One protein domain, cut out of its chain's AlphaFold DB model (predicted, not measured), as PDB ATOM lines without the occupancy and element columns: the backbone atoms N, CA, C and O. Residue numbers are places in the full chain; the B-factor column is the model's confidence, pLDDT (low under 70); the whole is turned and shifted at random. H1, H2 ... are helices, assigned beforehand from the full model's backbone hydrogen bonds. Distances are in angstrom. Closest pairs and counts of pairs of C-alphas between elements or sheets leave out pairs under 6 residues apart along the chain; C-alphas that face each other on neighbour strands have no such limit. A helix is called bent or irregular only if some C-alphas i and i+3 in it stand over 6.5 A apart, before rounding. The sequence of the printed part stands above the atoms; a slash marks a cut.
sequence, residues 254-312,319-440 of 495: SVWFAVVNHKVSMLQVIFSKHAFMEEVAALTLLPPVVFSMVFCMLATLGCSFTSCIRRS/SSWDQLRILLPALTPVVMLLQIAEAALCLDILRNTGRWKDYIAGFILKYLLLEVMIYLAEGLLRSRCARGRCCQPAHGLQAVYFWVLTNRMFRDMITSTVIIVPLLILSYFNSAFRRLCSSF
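What this domain is: This is residues 254 to 312 and 319 to 440 of the 495 residues of the protein "FKS1 protein" of Symbiodinium pilosum (UniProt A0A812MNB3). One very long helix, H8, passes with its first part between H6 on one side and the pair H3 and H4 on the other; beyond that crossing it sticks out as a lone arm with residues 414 to 429 and 431 to 436. The hairpin of H1 and H2 packs on the first part of H6, away from H8, and the outline is a wide V. The printed part has 181 residues with eight named helices, H1 to H8 in order along the chain, and no named strand: the class is all helix. The whole is loose, with a radius of gyration of the C-alphas of 22.1 A, and flat, spanning 73 by 57 by 31 A.

How they stand to each other: With residues 402 to 410 alone, H8, residues 395 to 436, touches H4, residues 320 to 346, about perpendicular at 84 degrees; the closest C-alphas, of Thr 332 and Thr 406, are 4.6 A apart. H8 is also about perpendicular, at 76 degrees, to H3, residues 290 to 311, which it touches; the closest C-alphas are those of Cys 296 and Ala 399, 5.1 A. H3 and H4 touch at a shallow tilt of 24 degrees, opposite ways, closest at C-alphas 292 and 335, 5.3 A. The hub is H6, residues 356 to 382, touching five helices; its residues 374 to 381 touch H8 at a steep tilt of 64 degrees, with C-alphas 374 and 404 closest at 6.1 A. H1, residues 254 to 270, touches H6 at a steep tilt of 46 degrees, C-alphas 256 and 365 being closest at 5.6 A. H1 and H2, residues 277 to 285, form a helical hairpin, closest at C-alphas 264 and 281, 5.9 A. H5, residues 348 to 352, touches H6 only at the corner, and H7, residues 384 to 387, touches no helix. Every O i to N i+4 pair is within hydrogen-bond range in H1, H2, H3, H5 and H6, against 18 of 23 in H4 and 36 of 38 in H8; H7 is too short for one.

Where its parts are: H8 is 60.2 A long, from C-alpha 395 at (475.400, 473.314, 385.169) to C-alpha 436 at (476.124, 418.766, 410.741). H6 is 39.1 A, H4 33.8 A, H3 31.4 A and H1 24.4 A long; H1 begins with C-alpha 254 at (448.503, 456.987, 379.902). H4 is irregular, with C-alphas 326 and 329 7.7 A apart, and has a kink of 74 degrees near residue 329.

The domain as a whole: The two C-alphas farthest apart, of Lys 273 and Ser 438, are 73.9 A apart. Residues 313 to 318 are not printed, and C-alphas 312 and 319 are 14.4 A apart across the cut. Of the links that are printed whole, none is long. The mean pLDDT of the printed part is 84.4; residues 307 to 312, 319 to 321, 384 to 394 and 438 to 440 are under 70.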
ATOM      1  N   SER A 254     449.765 456.364 380.319       89.62
ATOM      2  CA  SER A 254     448.503 456.987 379.902       89.62
ATOM      3  C   SER A 254     447.296 456.339 380.582       89.62
ATOM      4  O   SER A 254     446.385 457.026 381.036       89.62
ATOM      5  N   VAL A 255     447.315 455.011 380.708       89.94
ATOM      6  CA  VAL A 255     446.250 454.254 381.372       89.94
ATOM      7  C   VAL A 255     446.209 454.540 382.877       89.94
ATOM      8  O   VAL A 255     445.138 454.826 383.409       89.94
ATOM      9  N   TRP A 256     447.352 454.525 383.572       90.62
ATOM     10  CA  TRP A 256     447.389 454.872 385.003       90.62
ATOM     11  C   TRP A 256     447.062 456.338 385.261       90.62
ATOM     12  O   TRP A 256     446.394 456.652 386.244       90.62
ATOM     13  N   PHE A 257     447.489 457.225 384.365       92.06
ATOM     14  CA  PHE A 257     447.167 458.640 384.414       92.06
ATOM     15  C   PHE A 257     445.657 458.835 384.340       92.06
ATOM     16  O   PHE A 257     445.101 459.519 385.188       92.06
ATOM     17  N   ALA A 258     444.979 458.178 383.393       90.38
ATOM     18  CA  ALA A 258     443.528 458.253 383.268       90.38
ATOM     19  C   ALA A 258     442.805 457.766 384.536       90.38
ATOM     20  O   ALA A 258     441.884 458.435 385.001       90.38
ATOM     21  N   VAL A 259     443.247 456.646 385.127       87.94
ATOM     22  CA  VAL A 259     442.651 456.103 386.362       87.94
ATOM     23  C   VAL A 259     442.805 457.073 387.532       87.94
ATOM     24  O   VAL A 259     441.815 457.416 388.177       87.94
ATOM     25  N   VAL A 260     444.022 457.549 387.801       89.81
ATOM     26  CA  VAL A 260     444.268 458.463 388.927       89.81
ATOM     27  C   VAL A 260     443.605 459.819 388.686       89.81
ATOM     28  O   VAL A 260     442.978 460.346 389.597       89.81
ATOM     29  N   ASN A 261     443.664 460.357 387.464       90.56
ATOM     30  CA  ASN A 261     443.012 461.617 387.105       90.56
ATOM     31  C   ASN A 261     441.496 461.548 387.326       90.56
ATOM     32  O   ASN A 261     440.913 462.477 387.880       90.56
ATOM     33  N   HIS A 262     440.863 460.429 386.968       87.25
ATOM     34  CA  HIS A 262     439.445 460.222 387.242       87.25
ATOM     35  C   HIS A 262     439.147 460.233 388.753       87.25
ATOM     36  O   HIS A 262     438.261 460.962 389.195       87.25
ATOM     37  N   LYS A 263     439.923 459.498 389.565       85.25
ATOM     38  CA  LYS A 263     439.753 459.453 391.032       85.25
ATOM     39  C   LYS A 263     439.974 460.821 391.688       85.25
ATOM     40  O   LYS A 263     439.205 461.225 392.557       85.25
ATOM     41  N   VAL A 264     440.998 461.548 391.255       87.25
ATOM     42  CA  VAL A 264     441.330 462.885 391.762       87.25
ATOM     43  C   VAL A 264     440.262 463.910 391.365       87.25
ATOM     44  O   VAL A 264     439.854 464.709 392.205       87.25
ATOM     45  N   SER A 265     439.745 463.857 390.134       87.56
ATOM     46  CA  SER A 265     438.650 464.730 389.687       87.56
ATOM     47  C   SER A 265     437.376 464.523 390.516       87.56
ATOM     48  O   SER A 265     436.733 465.493 390.916       87.56
ATOM     49  N   MET A 266     437.060 463.279 390.887       82.75
ATOM     50  CA  MET A 266     435.946 462.993 391.800       82.75
ATOM     51  C   MET A 266     436.147 463.628 393.184       82.75
ATOM     52  O   MET A 266     435.202 464.165 393.762       82.75
ATOM     53  N   LEU A 267     437.376 463.631 393.709       81.62
ATOM     54  CA  LEU A 267     437.681 464.281 394.988       81.62
ATOM     55  C   LEU A 267     437.500 465.802 394.931       81.62
ATOM     56  O   LEU A 267     437.053 466.386 395.914       81.62
ATOM     57  N   GLN A 268     437.784 466.443 393.795       83.88
ATOM     58  CA  GLN A 268     437.526 467.877 393.622       83.88
ATOM     59  C   GLN A 268     436.031 468.203 393.723       83.88
ATOM     60  O   GLN A 268     435.659 469.194 394.349       83.88
ATOM     61  N   VAL A 269     435.167 467.346 393.165       85.06
ATOM     62  CA  VAL A 269     433.707 467.506 393.260       85.06
ATOM     63  C   VAL A 269     433.235 467.338 394.708       85.06
ATOM     64  O   VAL A 269     432.465 468.163 395.204       85.06
ATOM     65  N   ILE A 270     433.733 466.312 395.407       82.69
ATOM     66  CA  ILE A 270     433.361 466.019 396.802       82.69
ATOM     67  C   ILE A 270     433.828 467.137 397.752       82.69
ATOM     68  O   ILE A 270     433.079 467.555 398.635       82.69
ATOM     69  N   PHE A 271     435.044 467.655 397.562       82.12
ATOM     70  CA  PHE A 271     435.674 468.645 398.445       82.12
ATOM     71  C   PHE A 271     435.728 470.058 397.846       82.12
ATOM     72  O   PHE A 271     436.630 470.831 398.171       82.12
ATOM     73  N   SER A 272     434.726 470.437 397.046       79.25
ATOM     74  CA  SER A 272     434.649 471.723 396.324       79.25
ATOM     75  C   SER A 272     434.805 472.987 397.187       79.25
ATOM     76  O   SER A 272     435.124 474.054 396.674       79.25
ATOM     77  N   LYS A 273     434.621 472.883 398.510       77.56
ATOM     78  CA  LYS A 273     434.788 473.996 399.464       77.56
ATOM     79  C   LYS A 273     436.246 474.340 399.799       77.56
ATOM     80  O   LYS A 273     436.487 475.379 400.406       77.56
ATOM     81  N   HIS A 274     437.209 473.487 399.458       79.06
ATOM     82  CA  HIS A 274     438.619 473.699 399.784       79.06
ATOM     83  C   HIS A 274     439.353 474.305 398.582       79.06
ATOM     84  O   HIS A 274     439.602 473.615 397.596       79.06
ATOM     85  N   ALA A 275     439.743 475.581 398.686       73.38
ATOM     86  CA  ALA A 275     440.380 476.342 397.601       73.38
ATOM     87  C   ALA A 275     441.669 475.701 397.039       73.38
ATOM     88  O   ALA A 275     442.005 475.915 395.883       73.38
ATOM     89  N   PHE A 276     442.361 474.870 397.827       79.44
ATOM     90  CA  PHE A 276     443.622 474.225 397.439       79.44
ATOM     91  C   PHE A 276     443.457 472.867 396.727       79.44
ATOM     92  O   PHE A 276     444.451 472.253 396.341       79.44
ATOM     93  N   MET A 277     442.232 472.356 396.538       80.75
ATOM     94  CA  MET A 277     442.028 471.016 395.952       80.75
ATOM     95  C   MET A 277     442.441 470.925 394.480       80.75
ATOM     96  O   MET A 277     442.852 469.857 394.029       80.75
ATOM     97  N   GLU A 278     442.352 472.024 393.732       81.88
ATOM     98  CA  GLU A 278     442.783 472.067 392.333       81.88
ATOM     99  C   GLU A 278     444.309 471.941 392.211       81.88
ATOM    100  O   GLU A 278     444.812 471.128 391.434       81.88
ATOM    101  N   GLU A 279     445.047 472.656 393.061       84.50
ATOM    102  CA  GLU A 279     446.509 472.600 393.111       84.50
ATOM    103  C   GLU A 279     447.010 471.222 393.559       84.50
ATOM    104  O   GLU A 279     447.914 470.654 392.942       84.50
ATOM    105  N   VAL A 280     446.397 470.636 394.594       81.12
ATOM    106  CA  VAL A 280     446.785 469.302 395.083       81.12
ATOM    107  C   VAL A 280     446.470 468.213 394.055       81.12
ATOM    108  O   VAL A 280     447.243 467.263 393.887       81.12
ATOM    109  N   ALA A 281     445.367 468.352 393.320       83.94
ATOM    110  CA  ALA A 281     445.028 467.456 392.224       83.94
ATOM    111  C   ALA A 281     446.073 467.501 391.100       83.94
ATOM    112  O   ALA A 281     446.559 466.454 390.665       83.94
ATOM    113  N   ALA A 282     446.476 468.703 390.680       86.38
ATOM    114  CA  ALA A 282     447.543 468.877 389.701       86.38
ATOM    115  C   ALA A 282     448.869 468.289 390.215       86.38
ATOM    116  O   ALA A 282     449.541 467.535 389.506       86.38
ATOM    117  N   LEU A 283     449.208 468.544 391.483       87.69
ATOM    118  CA  LEU A 283     450.413 468.019 392.122       87.69
ATOM    119  C   LEU A 283     450.417 466.485 392.193       87.69
ATOM    120  O   LEU A 283     451.466 465.861 392.030       87.69
ATOM    121  N   THR A 284     449.256 465.848 392.358       87.75
ATOM    122  CA  THR A 284     449.109 464.382 392.339       87.75
ATOM    123  C   THR A 284     449.500 463.781 390.983       87.75
ATOM    124  O   THR A 284     450.075 462.693 390.936       87.75
ATOM    125  N   LEU A 285     449.271 464.501 389.884       91.31
ATOM    126  CA  LEU A 285     449.530 464.029 388.519       91.31
ATOM    127  C   LEU A 285     450.937 464.357 387.996       91.31
ATOM    128  O   LEU A 285     451.367 463.781 386.997       91.31
ATOM    129  N   LEU A 286     451.673 465.251 388.661       90.56
ATOM    130  CA  LEU A 286     453.039 465.616 388.272       90.56
ATOM    131  C   LEU A 286     454.070 464.520 388.615       90.56
ATOM    132  O   LEU A 286     453.888 463.775 389.580       90.56
ATOM    133  N   PRO A 287     455.179 464.396 387.866       92.44
ATOM    134  CA  PRO A 287     456.255 463.459 388.195       92.44
ATOM    135  C   PRO A 287     457.008 463.882 389.480       92.44
ATOM    136  O   PRO A 287     457.224 465.079 389.670       92.44
ATOM    137  N   PRO A 288     457.458 462.942 390.341       92.19
ATOM    138  CA  PRO A 288     458.189 463.247 391.580       92.19
ATOM    139  C   PRO A 288     459.674 463.536 391.296       92.19
ATOM    140  O   PRO A 288     460.554 462.703 391.525       92.19
ATOM    141  N   VAL A 289     459.951 464.685 390.683       93.69
ATOM    142  CA  VAL A 289     461.280 465.038 390.158       93.69
ATOM    143  C   VAL A 289     461.846 466.287 390.832       93.69
ATOM    144  O   VAL A 289     463.066 466.452 390.853       93.69
ATOM    145  N   VAL A 290     461.009 467.143 391.421       92.62
ATOM    146  CA  VAL A 290     461.383 468.489 391.869       92.62
ATOM    147  C   VAL A 290     462.435 468.444 392.973       92.62
ATOM    148  O   VAL A 290     463.512 469.017 392.807       92.62
ATOM    149  N   PHE A 291     462.185 467.734 394.074       93.75
ATOM    150  CA  PHE A 291     463.104 467.693 395.216       93.75
ATOM    151  C   PHE A 291     464.434 467.058 394.828       93.75
ATOM    152  O   PHE A 291     465.505 467.556 395.178       93.75
ATOM    153  N   SER A 292     464.367 465.983 394.043       93.56
ATOM    154  CA  SER A 292     465.551 465.266 393.578       93.56
ATOM    155  C   SER A 292     466.412 466.093 392.616       93.56
ATOM    156  O   SER A 292     467.635 466.114 392.755       93.56
ATOM    157  N   MET A 293     465.801 466.830 391.683       91.75
ATOM    158  CA  MET A 293     466.522 467.692 390.740       91.75
ATOM    159  C   MET A 293     467.088 468.937 391.410       91.75
ATOM    160  O   MET A 293     468.237 469.286 391.147       91.75
ATOM    161  N   VAL A 294     466.328 469.585 392.299       93.62
ATOM    162  CA  VAL A 294     466.820 470.731 393.080       93.62
ATOM    163  C   VAL A 294     468.035 470.313 393.902       93.62
ATOM    164  O   VAL A 294     469.057 470.995 393.871       93.62
ATOM    165  N   PHE A 295     467.984 469.150 394.551       93.81
ATOM    166  CA  PHE A 295     469.133 468.603 395.265       93.81
ATOM    167  C   PHE A 295     470.345 468.378 394.349       93.81
ATOM    168  O   PHE A 295     471.455 468.793 394.682       93.81
ATOM    169  N   CYS A 296     470.150 467.782 393.168       90.69
ATOM    170  CA  CYS A 296     471.233 467.560 392.204       90.69
ATOM    171  C   CYS A 296     471.834 468.880 391.687       90.69
ATOM    172  O   CYS A 296     473.050 468.975 391.532       90.69
ATOM    173  N   MET A 297     471.008 469.906 391.466       89.56
ATOM    174  CA  MET A 297     471.451 471.252 391.086       89.56
ATOM    175  C   MET A 297     472.250 471.927 392.206       89.56
ATOM    176  O   MET A 297     473.307 472.500 391.959       89.56
ATOM    177  N   LEU A 298     471.792 471.833 393.455       90.75
ATOM    178  CA  LEU A 298     472.527 472.373 394.599       90.75
ATOM    179  C   LEU A 298     473.858 471.637 394.811       90.75
ATOM    180  O   LEU A 298     474.871 472.275 395.090       90.75
ATOM    181  N   ALA A 299     473.889 470.317 394.614       87.50
ATOM    182  CA  ALA A 299     475.108 469.517 394.716       87.50
ATOM    183  C   ALA A 299     476.150 469.891 393.642       87.50
ATOM    184  O   ALA A 299     477.338 470.017 393.957       87.50
ATOM    185  N   THR A 300     475.731 470.118 392.390       84.25
ATOM    186  CA  THR A 300     476.636 470.543 391.304       84.25
ATOM    187  C   THR A 300     477.146 471.972 391.504       84.25
ATOM    188  O   THR A 300     478.335 472.239 391.290       84.25
ATOM    189  N   LEU A 301     476.284 472.887 391.961       84.75
ATOM    190  CA  LEU A 301     476.660 474.262 392.297       84.75
ATOM    191  C   LEU A 301     477.625 474.305 393.488       84.75
ATOM    192  O   LEU A 301     478.663 474.961 393.406       84.75
ATOM    193  N   GLY A 302     477.347 473.542 394.547       83.19
ATOM    194  CA  GLY A 302     478.212 473.428 395.722       83.19
ATOM    195  C   GLY A 302     479.611 472.914 395.375       83.19
ATOM    196  O   GLY A 302     480.602 473.524 395.771       83.19
ATOM    197  N   CYS A 303     479.714 471.859 394.557       80.06
ATOM    198  CA  CYS A 303     481.012 471.340 394.093       80.06
ATOM    199  C   CYS A 303     481.771 472.340 393.205       80.06
ATOM    200  O   CYS A 303     483.004 472.397 393.218       80.06
ATOM    201  N   SER A 304     481.048 473.143 392.424       76.25
ATOM    202  CA  SER A 304     481.650 474.194 391.597       76.25
ATOM    203  C   SER A 304     482.190 475.338 392.461       76.25
ATOM    204  O   SER A 304     483.298 475.820 392.221       76.25
ATOM    205  N   PHE A 305     481.456 475.721 393.508       78.31
ATOM    206  CA  PHE A 305     481.856 476.757 394.458       78.31
ATOM    207  C   PHE A 305     483.098 476.358 395.266       78.31
ATOM    208  O   PHE A 305     484.070 477.113 395.322       78.31
ATOM    209  N   THR A 306     483.132 475.138 395.813       73.69
ATOM    210  CA  THR A 306     484.305 474.624 396.543       73.69
ATOM    211  C   THR A 306     485.533 474.505 395.641       73.69
ATOM    212  O   THR A 306     486.644 474.833 396.059       73.69
ATOM    213  N   SER A 307     485.348 474.101 394.382       69.25
ATOM    214  CA  SER A 307     486.421 474.060 393.382       69.25
ATOM    215  C   SER A 307     486.941 475.459 393.027       69.25
ATOM    216  O   SER A 307     488.144 475.622 392.831       69.25
ATOM    217  N   CYS A 308     486.069 476.472 392.979       66.56
ATOM    218  CA  CYS A 308     486.448 477.867 392.743       66.56
ATOM    219  C   CYS A 308     487.305 478.419 393.893       66.56
ATOM    220  O   CYS A 308     488.397 478.931 393.655       66.56
ATOM    221  N   ILE A 309     486.877 478.202 395.142       67.31
ATOM    222  CA  ILE A 309     487.649 478.586 396.338       67.31
ATOM    223  C   ILE A 309     489.018 477.889 396.349       67.31
ATOM    224  O   ILE A 309     490.039 478.507 396.649       67.31
ATOM    225  N   ARG A 310     489.069 476.601 395.985       64.25
ATOM    226  CA  ARG A 310     490.309 475.810 395.993       64.25
ATOM    227  C   ARG A 310     491.267 476.175 394.854       64.25
ATOM    228  O   ARG A 310     492.480 476.071 395.041       64.25
ATOM    229  N   ARG A 311     490.753 476.636 393.706       57.62
ATOM    230  CA  ARG A 311     491.558 477.135 392.574       57.62
ATOM    231  C   ARG A 311     492.404 478.351 392.943       57.62
ATOM    232  O   ARG A 311     493.518 478.447 392.443       57.62
ATOM    233  N   SER A 312     491.947 479.199 393.866       55.19
ATOM    234  CA  SER A 312     492.773 480.289 394.407       55.19
ATOM    235  C   SER A 312     493.982 479.805 395.223       55.19
ATOM    236  O   SER A 312     494.822 480.623 395.583       55.19
ATOM    237  N   SER A 319     488.795 468.413 387.590       61.09
ATOM    238  CA  SER A 319     487.496 468.963 387.181       61.09
ATOM    239  C   SER A 319     486.490 468.893 388.342       61.09
ATOM    240  O   SER A 319     486.447 467.888 389.050       61.09
ATOM    241  N   SER A 320     485.653 469.923 388.538       61.16
ATOM    242  CA  SER A 320     484.588 469.955 389.571       61.16
ATOM    243  C   SER A 320     483.665 468.728 389.512       61.16
ATOM    244  O   SER A 320     483.147 468.255 390.522       61.16
ATOM    245  N   TRP A 321     483.528 468.160 388.321       66.19
ATOM    246  CA  TRP A 321     482.825 466.918 388.040       66.19
ATOM    247  C   TRP A 321     483.411 465.665 388.678       66.19
ATOM    248  O   TRP A 321     482.664 464.773 389.078       66.19
ATOM    249  N   ASP A 322     484.734 465.579 388.785       70.88
ATOM    250  CA  ASP A 322     485.386 464.418 389.391       70.88
ATOM    251  C   ASP A 322     485.125 464.378 390.897       70.88
ATOM    252  O   ASP A 322     484.999 463.298 391.469       70.88
ATOM    253  N   GLN A 323     484.972 465.546 391.534       71.44
ATOM    254  CA  GLN A 323     484.589 465.640 392.944       71.44
ATOM    255  C   GLN A 323     483.145 465.190 393.181       71.44
ATOM    256  O   GLN A 323     482.881 464.467 394.137       71.44
ATOM    257  N   LEU A 324     482.213 465.546 392.295       75.00
ATOM    258  CA  LEU A 324     480.822 465.104 392.420       75.00
ATOM    259  C   LEU A 324     480.685 463.582 392.231       75.00
ATOM    260  O   LEU A 324     479.927 462.930 392.946       75.00
ATOM    261  N   ARG A 325     481.475 462.997 391.321       76.69
ATOM    262  CA  ARG A 325     481.541 461.538 391.119       76.69
ATOM    263  C   ARG A 325     482.002 460.797 392.375       76.69
ATOM    264  O   ARG A 325     481.531 459.691 392.614       76.69
ATOM    265  N   ILE A 326     482.850 461.414 393.205       79.25
ATOM    266  CA  ILE A 326     483.329 460.810 394.458       79.25
ATOM    267  C   ILE A 326     482.185 460.532 395.446       79.25
ATOM    268  O   ILE A 326     482.192 459.533 396.161       79.25
ATOM    269  N   LEU A 327     481.176 461.400 395.468       83.25
ATOM    270  CA  LEU A 327     480.059 461.301 396.406       83.25
ATOM    271  C   LEU A 327     478.880 460.485 395.861       83.25
ATOM    272  O   LEU A 327     477.933 460.229 396.603       83.25
ATOM    273  N   LEU A 328     478.931 460.046 394.598       89.75
ATOM    274  CA  LEU A 328     477.808 459.395 393.921       89.75
ATOM    275  C   LEU A 328     477.212 458.223 394.728       89.75
ATOM    276  O   LEU A 328     476.014 458.279 395.005       89.75
ATOM    277  N   PRO A 329     477.985 457.218 395.199       89.69
ATOM    278  CA  PRO A 329     477.404 456.069 395.901       89.69
ATOM    279  C   PRO A 329     476.683 456.436 397.203       89.69
ATOM    280  O   PRO A 329     475.712 455.782 397.577       89.69
ATOM    281  N   ALA A 330     477.156 457.478 397.891       89.69
ATOM    282  CA  ALA A 330     476.584 457.945 399.150       89.69
ATOM    283  C   ALA A 330     475.338 458.817 398.937       89.69
ATOM    284  O   ALA A 330     474.401 458.758 399.730       89.69
ATOM    285  N   LEU A 331     475.306 459.603 397.856       91.94
ATOM    286  CA  LEU A 331     474.187 460.489 397.524       91.94
ATOM    287  C   LEU A 331     473.028 459.758 396.837       91.94
ATOM    288  O   LEU A 331     471.884 460.190 396.964       91.94
ATOM    289  N   THR A 332     473.292 458.633 396.171       93.69
ATOM    290  CA  THR A 332     472.275 457.779 395.540       93.69
ATOM    291  C   THR A 332     471.059 457.485 396.439       93.69
ATOM    292  O   THR A 332     469.945 457.822 396.036       93.69
ATOM    293  N   PRO A 333     471.199 456.923 397.659       94.44
ATOM    294  CA  PRO A 333     470.045 456.678 398.528       94.44
ATOM    295  C   PRO A 333     469.336 457.967 398.971       94.44
ATOM    296  O   PRO A 333     468.119 457.959 399.129       94.44
ATOM    297  N   VAL A 334     470.059 459.082 399.130       95.00
ATOM    298  CA  VAL A 334     469.474 460.378 399.519       95.00
ATOM    299  C   VAL A 334     468.535 460.897 398.432       95.00
ATOM    300  O   VAL A 334     467.405 461.277 398.733       95.00
ATOM    301  N   VAL A 335     468.962 460.858 397.165       95.25
ATOM    302  CA  VAL A 335     468.137 461.279 396.019       95.25
ATOM    303  C   VAL A 335     466.846 460.464 395.950       95.25
ATOM    304  O   VAL A 335     465.771 461.030 395.762       95.25
ATOM    305  N   MET A 336     466.928 459.154 396.173       95.00
ATOM    306  CA  MET A 336     465.754 458.279 396.149       95.00
ATOM    307  C   MET A 336     464.805 458.529 397.319       95.00
ATOM    308  O   MET A 336     463.593 458.543 397.129       95.00
ATOM    309  N   LEU A 337     465.335 458.767 398.523       95.31
ATOM    310  CA  LEU A 337     464.514 459.139 399.676       95.31
ATOM    311  C   LEU A 337     463.777 460.459 399.435       95.31
ATOM    312  O   LEU A 337     462.605 460.560 399.786       95.31
ATOM    313  N   LEU A 338     464.419 461.436 398.787       96.19
ATOM    314  CA  LEU A 338     463.771 462.690 398.398       96.19
ATOM    315  C   LEU A 338     462.639 462.469 397.388       96.19
ATOM    316  O   LEU A 338     461.583 463.071 397.541       96.19
ATOM    317  N   GLN A 339     462.815 461.583 396.404       95.75
ATOM    318  CA  GLN A 339     461.747 461.236 395.453       95.75
ATOM    319  C   GLN A 339     460.577 460.515 396.128       95.75
ATOM    320  O   GLN A 339     459.421 460.801 395.829       95.75
ATOM    321  N   ILE A 340     460.863 459.590 397.051       94.31
ATOM    322  CA  ILE A 340     459.827 458.889 397.821       94.31
ATOM    323  C   ILE A 340     459.078 459.880 398.714       94.31
ATOM    324  O   ILE A 340     457.853 459.824 398.781       94.31
ATOM    325  N   ALA A 341     459.791 460.802 399.365       94.69
ATOM    326  CA  ALA A 341     459.192 461.850 400.183       94.69
ATOM    327  C   ALA A 341     458.319 462.790 399.339       94.69
ATOM    328  O   ALA A 341     457.182 463.053 399.715       94.69
ATOM    329  N   GLU A 342     458.802 463.235 398.176       94.88
ATOM    330  CA  GLU A 342     458.026 464.046 397.230       94.88
ATOM    331  C   GLU A 342     456.765 463.305 396.773       94.88
ATOM    332  O   GLU A 342     455.672 463.861 396.826       94.88
ATOM    333  N   ALA A 343     456.884 462.030 396.390       94.06
ATOM    334  CA  ALA A 343     455.741 461.215 395.996       94.06
ATOM    335  C   ALA A 343     454.731 461.050 397.144       94.06
ATOM    336  O   ALA A 343     453.537 461.216 396.918       94.06
ATOM    337  N   ALA A 344     455.198 460.778 398.366       93.00
ATOM    338  CA  ALA A 344     454.346 460.620 399.541       93.00
ATOM    339  C   ALA A 344     453.614 461.917 399.906       93.00
ATOM    340  O   ALA A 344     452.416 461.874 400.164       93.00
ATOM    341  N   LEU A 345     454.301 463.063 399.868       92.06
ATOM    342  CA  LEU A 345     453.704 464.375 400.139       92.06
ATOM    343  C   LEU A 345     452.652 464.742 399.089       92.06
ATOM    344  O   LEU A 345     451.556 465.164 399.444       92.06
ATOM    345  N   CYS A 346     452.943 464.508 397.804       90.00
ATOM    346  CA  CYS A 346     451.973 464.715 396.725       90.00
ATOM    347  C   CYS A 346     450.727 463.817 396.853       90.00
ATOM    348  O   CYS A 346     449.689 464.142 396.288       90.00
ATOM    349  N   LEU A 347     450.839 462.671 397.535       90.62
ATOM    350  CA  LEU A 347     449.779 461.668 397.676       90.62
ATOM    351  C   LEU A 347     449.129 461.665 399.067       90.62
ATOM    352  O   LEU A 347     448.244 460.847 399.320       90.62
ATOM    353  N   ASP A 348     449.526 462.568 399.964       88.06
ATOM    354  CA  ASP A 348     449.051 462.575 401.351       88.06
ATOM    355  C   ASP A 348     447.532 462.793 401.436       88.06
ATOM    356  O   ASP A 348     446.851 462.188 402.261       88.06
ATOM    357  N   ILE A 349     446.957 463.545 400.493       83.06
ATOM    358  CA  ILE A 349     445.503 463.723 400.419       83.06
ATOM    359  C   ILE A 349     444.779 462.395 400.147       83.06
ATOM    360  O   ILE A 349     443.766 462.113 400.780       83.06
ATOM    361  N   LEU A 350     445.326 461.538 399.274       83.94
ATOM    362  CA  LEU A 350     444.775 460.204 398.995       83.94
ATOM    363  C   LEU A 350     444.978 459.245 400.170       83.94
ATOM    364  O   LEU A 350     444.202 458.312 400.354       83.94
ATOM    365  N   ARG A 351     446.010 459.471 400.986       85.88
ATOM    366  CA  ARG A 351     446.216 458.722 402.225       85.88
ATOM    367  C   ARG A 351     445.169 459.090 403.275       85.88
ATOM    368  O   ARG A 351     444.610 458.203 403.918       85.88
ATOM    369  N   ASN A 352     444.878 460.381 403.420       84.19
ATOM    370  CA  ASN A 352     443.952 460.904 404.426       84.19
ATOM    371  C   ASN A 352     442.482 460.564 404.130       84.19
ATOM    372  O   ASN A 352     441.678 460.498 405.055       84.19
ATOM    373  N   THR A 353     442.124 460.268 402.876       79.56
ATOM    374  CA  THR A 353     440.781 459.764 402.521       79.56
ATOM    375  C   THR A 353     440.547 458.307 402.934       79.56
ATOM    376  O   THR A 353     439.435 457.808 402.785       79.56
ATOM    377  N   GLY A 354     441.572 457.599 403.431       78.25
ATOM    378  CA  GLY A 354     441.480 456.189 403.827       78.25
ATOM    379  C   GLY A 354     441.431 455.199 402.655       78.25
ATOM    380  O   GLY A 354     441.375 453.988 402.878       78.25
ATOM    381  N   ARG A 355     441.501 455.681 401.405       80.94
ATOM    382  CA  ARG A 355     441.463 454.863 400.181       80.94
ATOM    383  C   ARG A 355     442.854 454.343 399.824       80.94
ATOM    384  O   ARG A 355     443.537 454.850 398.935       80.94
ATOM    385  N   TRP A 356     443.287 453.286 400.507       83.44
ATOM    386  CA  TRP A 356     444.621 452.703 400.301       83.44
ATOM    387  C   TRP A 356     444.875 452.213 398.864       83.44
ATOM    388  O   TRP A 356     446.016 452.263 398.404       83.44
ATOM    389  N   LYS A 357     443.840 451.773 398.132       84.56
ATOM    390  CA  LYS A 357     443.966 451.365 396.722       84.56
ATOM    391  C   LYS A 357     444.317 452.550 395.818       84.56
ATOM    392  O   LYS A 357     445.238 452.435 395.009       84.56
ATOM    393  N   ASP A 358     443.651 453.689 396.009       85.81
ATOM    394  CA  ASP A 358     443.925 454.932 395.277       85.81
ATOM    395  C   ASP A 358     445.328 455.463 395.598       85.81
ATOM    396  O   ASP A 358     446.056 455.896 394.704       85.81
ATOM    397  N   TYR A 359     445.748 455.365 396.863       88.75
ATOM    398  CA  TYR A 359     447.103 455.725 397.282       88.75
ATOM    399  C   TYR A 359     448.168 454.884 396.557       88.75
ATOM    400  O   TYR A 359     449.123 455.428 396.001       88.75
ATOM    401  N   ILE A 360     447.981 453.560 396.482       88.94
ATOM    402  CA  ILE A 360     448.876 452.663 395.733       88.94
ATOM    403  C   ILE A 360     448.849 452.993 394.230       88.94
ATOM    404  O   ILE A 360     449.910 453.058 393.609       88.94
ATOM    405  N   ALA A 361     447.672 453.246 393.649       88.88
ATOM    406  CA  ALA A 361     447.528 453.648 392.247       88.88
ATOM    407  C   ALA A 361     448.308 454.934 391.927       88.88
ATOM    408  O   ALA A 361     449.015 455.000 390.918       88.88
ATOM    409  N   GLY A 362     448.242 455.922 392.820       91.06
ATOM    410  CA  GLY A 362     449.025 457.148 392.728       91.06
ATOM    411  C   GLY A 362     450.531 456.881 392.761       91.06
ATOM    412  O   GLY A 362     451.257 457.394 391.911       91.06
ATOM    413  N   PHE A 363     451.013 456.017 393.662       91.56
ATOM    414  CA  PHE A 363     452.429 455.626 393.697       91.56
ATOM    415  C   PHE A 363     452.890 454.945 392.404       91.56
ATOM    416  O   PHE A 363     453.994 455.218 391.928       91.56
ATOM    417  N   ILE A 364     452.048 454.093 391.811       91.00
ATOM    418  CA  ILE A 364     452.339 453.447 390.524       91.00
ATOM    419  C   ILE A 364     452.482 454.500 389.430       91.00
ATOM    420  O   ILE A 364     453.469 454.482 388.694       91.00
ATOM    421  N   LEU A 365     451.537 455.439 389.341       92.38
ATOM    422  CA  LEU A 365     451.608 456.524 388.368       92.38
ATOM    423  C   LEU A 365     452.887 457.351 388.554       92.38
ATOM    424  O   LEU A 365     453.613 457.568 387.586       92.38
ATOM    425  N   LYS A 366     453.206 457.752 389.791       92.81
ATOM    426  CA  LYS A 366     454.422 458.512 390.120       92.81
ATOM    427  C   LYS A 366     455.693 457.775 389.690       92.81
ATOM    428  O   LYS A 366     456.568 458.387 389.082       92.81
ATOM    429  N   TYR A 367     455.782 456.471 389.956       92.00
ATOM    430  CA  TYR A 367     456.912 455.640 389.533       92.00
ATOM    431  C   TYR A 367     457.029 455.554 388.004       92.00
ATOM    432  O   TYR A 367     458.115 455.731 387.456       92.00
ATOM    433  N   LEU A 368     455.918 455.321 387.299       91.25
ATOM    434  CA  LEU A 368     455.927 455.224 385.838       91.25
ATOM    435  C   LEU A 368     456.285 456.564 385.176       91.25
ATOM    436  O   LEU A 368     457.047 456.588 384.210       91.25
ATOM    437  N   LEU A 369     455.785 457.679 385.717       92.94
ATOM    438  CA  LEU A 369     456.156 459.024 385.279       92.94
ATOM    439  C   LEU A 369     457.647 459.301 385.511       92.94
ATOM    440  O   LEU A 369     458.314 459.828 384.622       92.94
ATOM    441  N   LEU A 370     458.189 458.908 386.668       93.00
ATOM    442  CA  LEU A 370     459.618 459.024 386.959       93.00
ATOM    443  C   LEU A 370     460.465 458.234 385.948       93.00
ATOM    444  O   LEU A 370     461.437 458.770 385.418       93.00
ATOM    445  N   GLU A 371     460.079 456.998 385.620       90.50
ATOM    446  CA  GLU A 371     460.801 456.172 384.643       90.50
ATOM    447  C   GLU A 371     460.772 456.789 383.233       90.50
ATOM    448  O   GLU A 371     461.793 456.783 382.543       90.50
ATOM    449  N   VAL A 372     459.649 457.396 382.818       89.81
ATOM    450  CA  VAL A 372     459.585 458.169 381.560       89.81
ATOM    451  C   VAL A 372     460.547 459.351 381.593       89.81
ATOM    452  O   VAL A 372     461.291 459.556 380.635       89.81
ATOM    453  N   MET A 373     460.587 460.108 382.691       91.62
ATOM    454  CA  MET A 373     461.492 461.252 382.821       91.62
ATOM    455  C   MET A 373     462.967 460.827 382.777       91.62
ATOM    456  O   MET A 373     463.770 461.478 382.108       91.62
ATOM    457  N   ILE A 374     463.327 459.709 383.415       91.44
ATOM    458  CA  ILE A 374     464.684 459.145 383.347       91.44
ATOM    459  C   ILE A 374     465.007 458.691 381.919       91.44
ATOM    460  O   ILE A 374     466.097 458.972 381.424       91.44
ATOM    461  N   TYR A 375     464.071 458.034 381.228       87.25
ATOM    462  CA  TYR A 375     464.262 457.605 379.841       87.25
ATOM    463  C   TYR A 375     464.496 458.793 378.894       87.25
ATOM    464  O   TYR A 375     465.406 458.761 378.062       87.25
ATOM    465  N   LEU A 376     463.715 459.869 379.044       86.75
ATOM    466  CA  LEU A 376     463.897 461.108 378.284       86.75
ATOM    467  C   LEU A 376     465.249 461.764 378.595       86.75
ATOM    468  O   LEU A 376     465.946 462.198 377.677       86.75
ATOM    469  N   ALA A 377     465.659 461.782 379.866       88.75
ATOM    470  CA  ALA A 377     466.961 462.298 380.276       88.75
ATOM    471  C   ALA A 377     468.128 461.469 379.704       88.75
ATOM    472  O   ALA A 377     469.090 462.038 379.194       88.75
ATOM    473  N   GLU A 378     468.039 460.135 379.688       87.69
ATOM    474  CA  GLU A 378     469.016 459.274 379.005       87.69
ATOM    475  C   GLU A 378     469.067 459.550 377.496       87.69
ATOM    476  O   GLU A 378     470.148 459.582 376.905       87.69
ATOM    477  N   GLY A 379     467.911 459.786 376.868       82.81
ATOM    478  CA  GLY A 379     467.820 460.219 375.472       82.81
ATOM    479  C   GLY A 379     468.555 461.539 375.223       82.81
ATOM    480  O   GLY A 379     469.357 461.632 374.289       82.81
ATOM    481  N   LEU A 380     468.360 462.527 376.103       83.38
ATOM    482  CA  LEU A 380     469.058 463.813 376.052       83.38
ATOM    483  C   LEU A 380     470.579 463.632 376.167       83.38
ATOM    484  O   LEU A 380     471.323 464.205 375.370       83.38
ATOM    485  N   LEU A 381     471.045 462.791 377.094       83.00
ATOM    486  CA  LEU A 381     472.472 462.509 377.310       83.00
ATOM    487  C   LEU A 381     473.120 461.730 376.152       83.00
ATOM    488  O   LEU A 381     474.313 461.884 375.884       83.00
ATOM    489  N   ARG A 382     472.348 460.907 375.433       80.50
ATOM    490  CA  ARG A 382     472.809 460.200 374.226       80.50
ATOM    491  C   ARG A 382     472.862 461.099 372.986       80.50
ATOM    492  O   ARG A 382     473.521 460.729 372.012       80.50
ATOM    493  N   SER A 383     472.181 462.246 372.998       76.44
ATOM    494  CA  SER A 383     472.105 463.156 371.851       76.44
ATOM    495  C   SER A 383     473.474 463.747 371.479       76.44
ATOM    496  O   SER A 383     474.355 463.941 372.320       76.44
ATOM    497  N   ARG A 384     473.661 464.076 370.193       66.12
ATOM    498  CA  ARG A 384     474.903 464.706 369.702       66.12
ATOM    499  C   ARG A 384     475.147 466.080 370.338       66.12
ATOM    500  O   ARG A 384     476.302 466.436 370.549       66.12
ATOM    501  N   CYS A 385     474.086 466.811 370.693       59.75
ATOM    502  CA  CYS A 385     474.171 468.124 371.337       59.75
ATOM    503  C   CYS A 385     474.812 468.054 372.728       59.75
ATOM    504  O   CYS A 385     475.605 468.923 373.068       59.75
ATOM    505  N   ALA A 386     474.548 466.992 373.497       59.47
ATOM    506  CA  ALA A 386     475.186 466.776 374.797       59.47
ATOM    507  C   ALA A 386     476.684 466.419 374.692       59.47
ATOM    508  O   ALA A 386     477.407 466.498 375.683       59.47
ATOM    509  N   ARG A 387     477.160 466.024 373.502       58.81
ATOM    510  CA  ARG A 387     478.543 465.576 373.252       58.81
ATOM    511  C   ARG A 387     479.365 466.544 372.391       58.81
ATOM    512  O   ARG A 387     480.576 466.367 372.255       58.81
ATOM    513  N   GLY A 388     478.726 467.544 371.786       52.69
ATOM    514  CA  GLY A 388     479.387 468.555 370.969       52.69
ATOM    515  C   GLY A 388     480.208 469.523 371.823       52.69
ATOM    516  O   GLY A 388     479.708 470.064 372.802       52.69
ATOM    517  N   ARG A 389     481.456 469.795 371.416       47.22
ATOM    518  CA  ARG A 389     482.368 470.752 372.081       47.22
ATOM    519  C   ARG A 389     481.841 472.199 372.133       47.22
ATOM    520  O   ARG A 389     482.422 473.005 372.849       47.22
ATOM    521  N   CYS A 390     480.782 472.535 371.389       43.34
ATOM    522  CA  CYS A 390     480.229 473.895 371.333       43.34
ATOM    523  C   CYS A 390     479.425 474.294 372.576       43.34
ATOM    524  O   CYS A 390     479.260 475.484 372.824       43.34
ATOM    525  N   CYS A 391     478.971 473.333 373.381       45.66
ATOM    526  CA  CYS A 391     478.351 473.608 374.668       45.66
ATOM    527  C   CYS A 391     479.257 473.002 375.740       45.66
ATOM    528  O   CYS A 391     479.259 471.786 375.930       45.66
ATOM    529  N   GLN A 392     480.027 473.822 376.467       52.91
ATOM    530  CA  GLN A 392     480.482 473.384 377.792       52.91
ATOM    531  C   GLN A 392     479.247 472.858 378.535       52.91
ATOM    532  O   GLN A 392     478.187 473.479 378.405       52.91
ATOM    533  N   PRO A 393     479.318 471.721 379.252       56.66
ATOM    534  CA  PRO A 393     478.132 471.170 379.881       56.66
ATOM    535  C   PRO A 393     477.633 472.196 380.896       56.66
ATOM    536  O   PRO A 393     478.225 472.357 381.965       56.66
ATOM    537  N   ALA A 394     476.581 472.928 380.527       65.12
ATOM    538  CA  ALA A 394     475.939 473.898 381.393       65.12
ATOM    539  C   ALA A 394     475.577 473.189 382.700       65.12
ATOM    540  O   ALA A 394     475.212 472.012 382.666       65.12
ATOM    541  N   HIS A 395     475.666 473.882 383.837       71.62
ATOM    542  CA  HIS A 395     475.400 473.314 385.169       71.62
ATOM    543  C   HIS A 395     474.105 472.473 385.229       71.62
ATOM    544  O   HIS A 395     474.071 471.447 385.906       71.62
ATOM    545  N   GLY A 396     473.088 472.829 384.431       77.12
ATOM    546  CA  GLY A 396     471.864 472.041 384.252       77.12
ATOM    547  C   GLY A 396     472.071 470.655 383.627       77.12
ATOM    548  O   GLY A 396     471.593 469.667 384.175       77.12
ATOM    549  N   LEU A 397     472.834 470.535 382.533       82.69
ATOM    550  CA  LEU A 397     473.153 469.227 381.939       82.69
ATOM    551  C   LEU A 397     473.956 468.363 382.921       82.69
ATOM    552  O   LEU A 397     473.819 467.139 382.932       82.69
ATOM    553  N   GLN A 398     474.750 469.007 383.785       83.50
ATOM    554  CA  GLN A 398     475.507 468.314 384.818       83.50
ATOM    555  C   GLN A 398     474.623 467.670 385.876       83.50
ATOM    556  O   GLN A 398     474.805 466.501 386.223       83.50
ATOM    557  N   ALA A 399     473.637 468.430 386.346       87.81
ATOM    558  CA  ALA A 399     472.662 467.950 387.307       87.81
ATOM    559  C   ALA A 399     471.790 466.841 386.718       87.81
ATOM    560  O   ALA A 399     471.576 465.838 387.390       87.81
ATOM    561  N   VAL A 400     471.360 466.964 385.456       89.88
ATOM    562  CA  VAL A 400     470.593 465.911 384.768       89.88
ATOM    563  C   VAL A 400     471.404 464.620 384.663       89.88
ATOM    564  O   VAL A 400     470.895 463.548 384.977       89.88
ATOM    565  N   TYR A 401     472.679 464.704 384.274       88.69
ATOM    566  CA  TYR A 401     473.556 463.534 384.218       88.69
ATOM    567  C   TYR A 401     473.726 462.880 385.598       88.69
ATOM    568  O   TYR A 401     473.572 461.667 385.728       88.69
ATOM    569  N   PHE A 402     473.972 463.672 386.646       90.44
ATOM    570  CA  PHE A 402     474.088 463.165 388.016       90.44
ATOM    571  C   PHE A 402     472.781 462.530 388.526       90.44
ATOM    572  O   PHE A 402     472.794 461.458 389.135       90.44
ATOM    573  N   TRP A 403     471.641 463.144 388.220       93.94
ATOM    574  CA  TRP A 403     470.317 462.629 388.551       93.94
ATOM    575  C   TRP A 403     470.025 461.286 387.864       93.94
ATOM    576  O   TRP A 403     469.563 460.347 388.509       93.94
ATOM    577  N   VAL A 404     470.364 461.137 386.579       93.69
ATOM    578  CA  VAL A 404     470.225 459.850 385.876       93.69
ATOM    579  C   VAL A 404     471.126 458.784 386.503       93.69
ATOM    580  O   VAL A 404     470.656 457.678 386.778       93.69
ATOM    581  N   LEU A 405     472.397 459.109 386.777       92.81
ATOM    582  CA  LEU A 405     473.331 458.158 387.385       92.81
ATOM    583  C   LEU A 405     472.847 457.669 388.751       92.81
ATOM    584  O   LEU A 405     472.875 456.468 388.995       92.81
ATOM    585  N   THR A 406     472.380 458.564 389.624       94.38
ATOM    586  CA  THR A 406     471.883 458.184 390.960       94.38
ATOM    587  C   THR A 406     470.689 457.233 390.867       94.38
ATOM    588  O   THR A 406     470.710 456.165 391.477       94.38
ATOM    589  N   ASN A 407     469.691 457.539 390.033       94.81
ATOM    590  CA  ASN A 407     468.523 456.672 389.848       94.81
ATOM    591  C   ASN A 407     468.897 455.290 389.279       94.81
ATOM    592  O   ASN A 407     468.435 454.254 389.766       94.81
ATOM    593  N   ARG A 408     469.758 455.247 388.255       94.50
ATOM    594  CA  ARG A 408     470.180 453.980 387.634       94.50
ATOM    595  C   ARG A 408     471.073 453.156 388.558       94.50
ATOM    596  O   ARG A 408     470.871 451.945 388.657       94.50
ATOM    597  N   MET A 409     471.968 453.806 389.299       95.06
ATOM    598  CA  MET A 409     472.800 453.154 390.307       95.06
ATOM    599  C   MET A 409     471.945 452.556 391.420       95.06
ATOM    600  O   MET A 409     472.178 451.419 391.820       95.06
ATOM    601  N   PHE A 410     470.915 453.270 391.884       95.56
ATOM    602  CA  PHE A 410     470.003 452.746 392.897       95.56
ATOM    603  C   PHE A 410     469.261 451.495 392.429       95.56
ATOM    604  O   PHE A 410     469.188 450.511 393.166       95.56
ATOM    605  N   ARG A 411     468.754 451.496 391.188       95.19
ATOM    606  CA  ARG A 411     468.116 450.312 390.595       95.19
ATOM    607  C   ARG A 411     469.066 449.113 390.605       95.19
ATOM    608  O   ARG A 411     468.647 448.015 390.971       95.19
ATOM    609  N   ASP A 412     470.333 449.309 390.244       95.44
ATOM    610  CA  ASP A 412     471.343 448.246 390.284       95.44
ATOM    611  C   ASP A 412     471.677 447.793 391.707       95.44
ATOM    612  O   ASP A 412     471.811 446.595 391.958       95.44
ATOM    613  N   MET A 413     471.763 448.720 392.664       95.62
ATOM    614  CA  MET A 413     471.966 448.391 394.077       95.62
ATOM    615  C   MET A 413     470.807 447.548 394.617       95.62
ATOM    616  O   MET A 413     471.056 446.517 395.238       95.62
ATOM    617  N   ILE A 414     469.549 447.912 394.337       95.75
ATOM    618  CA  ILE A 414     468.381 447.108 394.732       95.75
ATOM    619  C   ILE A 414     468.414 445.744 394.046       95.75
ATOM    620  O   ILE A 414     468.317 444.725 394.723       95.75
ATOM    621  N   THR A 415     468.566 445.712 392.719       96.38
ATOM    622  CA  THR A 415     468.502 444.462 391.944       96.38
ATOM    623  C   THR A 415     469.579 443.482 392.405       96.38
ATOM    624  O   THR A 415     469.284 442.327 392.704       96.38
ATOM    625  N   SER A 416     470.823 443.946 392.536       96.31
ATOM    626  CA  SER A 416     471.926 443.115 393.023       96.31
ATOM    627  C   SER A 416     471.735 442.677 394.479       96.31
ATOM    628  O   SER A 416     472.032 441.527 394.795       96.31
ATOM    629  N   THR A 417     471.174 443.529 395.347       95.44
ATOM    630  CA  THR A 417     470.876 443.185 396.750       95.44
ATOM    631  C   THR A 417     469.794 442.111 396.855       95.44
ATOM    632  O   THR A 417     469.980 441.128 397.575       95.44
ATOM    633  N   VAL A 418     468.700 442.254 396.097       96.12
ATOM    634  CA  VAL A 418     467.595 441.280 396.040       96.12
ATOM    635  C   VAL A 418     468.096 439.904 395.608       96.12
ATOM    636  O   VAL A 418     467.597 438.903 396.105       96.12
ATOM    637  N   ILE A 419     469.107 439.841 394.741       95.75
ATOM    638  CA  ILE A 419     469.687 438.575 394.287       95.75
ATOM    639  C   ILE A 419     470.716 438.032 395.294       95.75
ATOM    640  O   ILE A 419     470.664 436.859 395.665       95.75
ATOM    641  N   ILE A 420     471.670 438.855 395.745       94.81
ATOM    642  CA  ILE A 420     472.815 438.369 396.526       94.81
ATOM    643  C   ILE A 420     472.449 438.013 397.968       94.81
ATOM    644  O   ILE A 420     473.024 437.075 398.514       94.81
ATOM    645  N   VAL A 421     471.493 438.712 398.592       95.31
ATOM    646  CA  VAL A 421     471.119 438.465 399.995       95.31
ATOM    647  C   VAL A 421     470.535 437.059 400.178       95.31
ATOM    648  O   VAL A 421     471.052 436.320 401.020       95.31
ATOM    649  N   PRO A 422     469.550 436.608 399.376       94.50
ATOM    650  CA  PRO A 422     469.088 435.225 399.433       94.50
ATOM    651  C   PRO A 422     470.203 434.223 399.132       94.50
ATOM    652  O   PRO A 422     470.343 433.244 399.857       94.50
ATOM    653  N   LEU A 423     471.059 434.474 398.134       92.50
ATOM    654  CA  LEU A 423     472.183 433.576 397.828       92.50
ATOM    655  C   LEU A 423     473.175 433.449 398.997       92.50
ATOM    656  O   LEU A 423     473.665 432.350 399.265       92.50
ATOM    657  N   LEU A 424     473.442 434.544 399.716       93.00
ATOM    658  CA  LEU A 424     474.246 434.533 400.935       93.00
ATOM    659  C   LEU A 424     473.575 433.679 402.008       93.00
ATOM    660  O   LEU A 424     474.221 432.778 402.539       93.00
ATOM    661  N   ILE A 425     472.285 433.900 402.280       92.69
ATOM    662  CA  ILE A 425     471.517 433.115 403.260       92.69
ATOM    663  C   ILE A 425     471.578 431.620 402.916       92.69
ATOM    664  O   ILE A 425     471.940 430.810 403.773       92.69
ATOM    665  N   LEU A 426     471.318 431.248 401.657       89.56
ATOM    666  CA  LEU A 426     471.397 429.859 401.195       89.56
ATOM    667  C   LEU A 426     472.813 429.276 401.339       89.56
ATOM    668  O   LEU A 426     472.965 428.116 401.722       89.56
ATOM    669  N   SER A 427     473.862 430.053 401.062       88.88
ATOM    670  CA  SER A 427     475.250 429.597 401.212       88.88
ATOM    671  C   SER A 427     475.651 429.403 402.678       88.88
ATOM    672  O   SER A 427     476.303 428.409 403.010       88.88
ATOM    673  N   TYR A 428     475.235 430.307 403.571       89.31
ATOM    674  CA  TYR A 428     475.443 430.157 405.011       89.31
ATOM    675  C   TYR A 428     474.714 428.929 405.550       89.31
ATOM    676  O   TYR A 428     475.315 428.142 406.283       89.31
ATOM    677  N   PHE A 429     473.471 428.717 405.118       89.31
ATOM    678  CA  PHE A 429     472.699 427.525 405.445       89.31
ATOM    679  C   PHE A 429     473.403 426.254 404.950       89.31
ATOM    680  O   PHE A 429     473.664 425.356 405.747       89.31
ATOM    681  N   ASN A 430     473.844 426.202 403.688       87.19
ATOM    682  CA  ASN A 430     474.604 425.061 403.161       87.19
ATOM    683  C   ASN A 430     475.894 424.806 403.961       87.19
ATOM    684  O   ASN A 430     476.229 423.667 404.277       87.19
ATOM    685  N   SER A 431     476.613 425.866 404.343       85.56
ATOM    686  CA  SER A 431     477.815 425.743 405.170       85.56
ATOM    687  C   SER A 431     477.519 425.219 406.577       85.56
ATOM    688  O   SER A 431     478.380 424.544 407.137       85.56
ATOM    689  N   ALA A 432     476.364 425.547 407.161       86.19
ATOM    690  CA  ALA A 432     475.941 425.022 408.457       86.19
ATOM    691  C   ALA A 432     475.545 423.542 408.349       86.19
ATOM    692  O   ALA A 432     476.026 422.727 409.133       86.19
ATOM    693  N   PHE A 433     474.775 423.168 407.322       83.62
ATOM    694  CA  PHE A 433     474.383 421.776 407.076       83.62
ATOM    695  C   PHE A 433     475.576 420.863 406.816       83.62
ATOM    696  O   PHE A 433     475.628 419.773 407.374       83.62
ATOM    697  N   ARG A 434     476.583 421.320 406.065       80.69
ATOM    698  CA  ARG A 434     477.821 420.549 405.859       80.69
ATOM    699  C   ARG A 434     478.606 420.282 407.144       80.69
ATOM    700  O   ARG A 434     479.369 419.322 407.187       80.69
ATOM    701  N   ARG A 435     478.469 421.132 408.170       83.00
ATOM    702  CA  ARG A 435     479.080 420.888 409.489       83.00
ATOM    703  C   ARG A 435     478.310 419.836 410.286       83.00
ATOM    704  O   ARG A 435     478.926 419.136 411.073       83.00
ATOM    705  N   LEU A 436     476.996 419.740 410.078       83.56
ATOM    706  CA  LEU A 436     476.124 418.766 410.741       83.56
ATOM    707  C   LEU A 436     476.164 417.391 410.056       83.56
ATOM    708  O   LEU A 436     476.196 416.373 410.736       83.56
ATOM    709  N   CYS A 437     476.214 417.355 408.721       75.25
ATOM    710  CA  CYS A 437     476.270 416.138 407.913       75.25
ATOM    711  C   CYS A 437     477.333 416.281 406.813       75.25
ATOM    712  O   CYS A 437     477.163 417.058 405.874       75.25
ATOM    713  N   SER A 438     478.400 415.477 406.868       69.12
ATOM    714  CA  SER A 438     479.498 415.513 405.883       69.12
ATOM    715  C   SER A 438     479.090 415.093 404.463       69.12
ATOM    716  O   SER A 438     479.834 415.339 403.514       69.12
ATOM    717  N   SER A 439     477.930 414.446 404.319       67.00
ATOM    718  CA  SER A 439     477.483 413.808 403.073       67.00
ATOM    719  C   SER A 439     476.449 414.613 402.278       67.00
ATOM    720  O   SER A 439     476.098 414.194 401.180       67.00
ATOM    721  N   PHE A 440     475.948 415.745 402.793       63.62
ATOM    722  CA  PHE A 440     474.901 416.528 402.124       63.62
ATOM    723  C   PHE A 440     475.427 417.879 401.626       63.62
ATOM    724  O   PHE A 440     475.951 418.683 402.399       63.62
TER     725      PHE A 440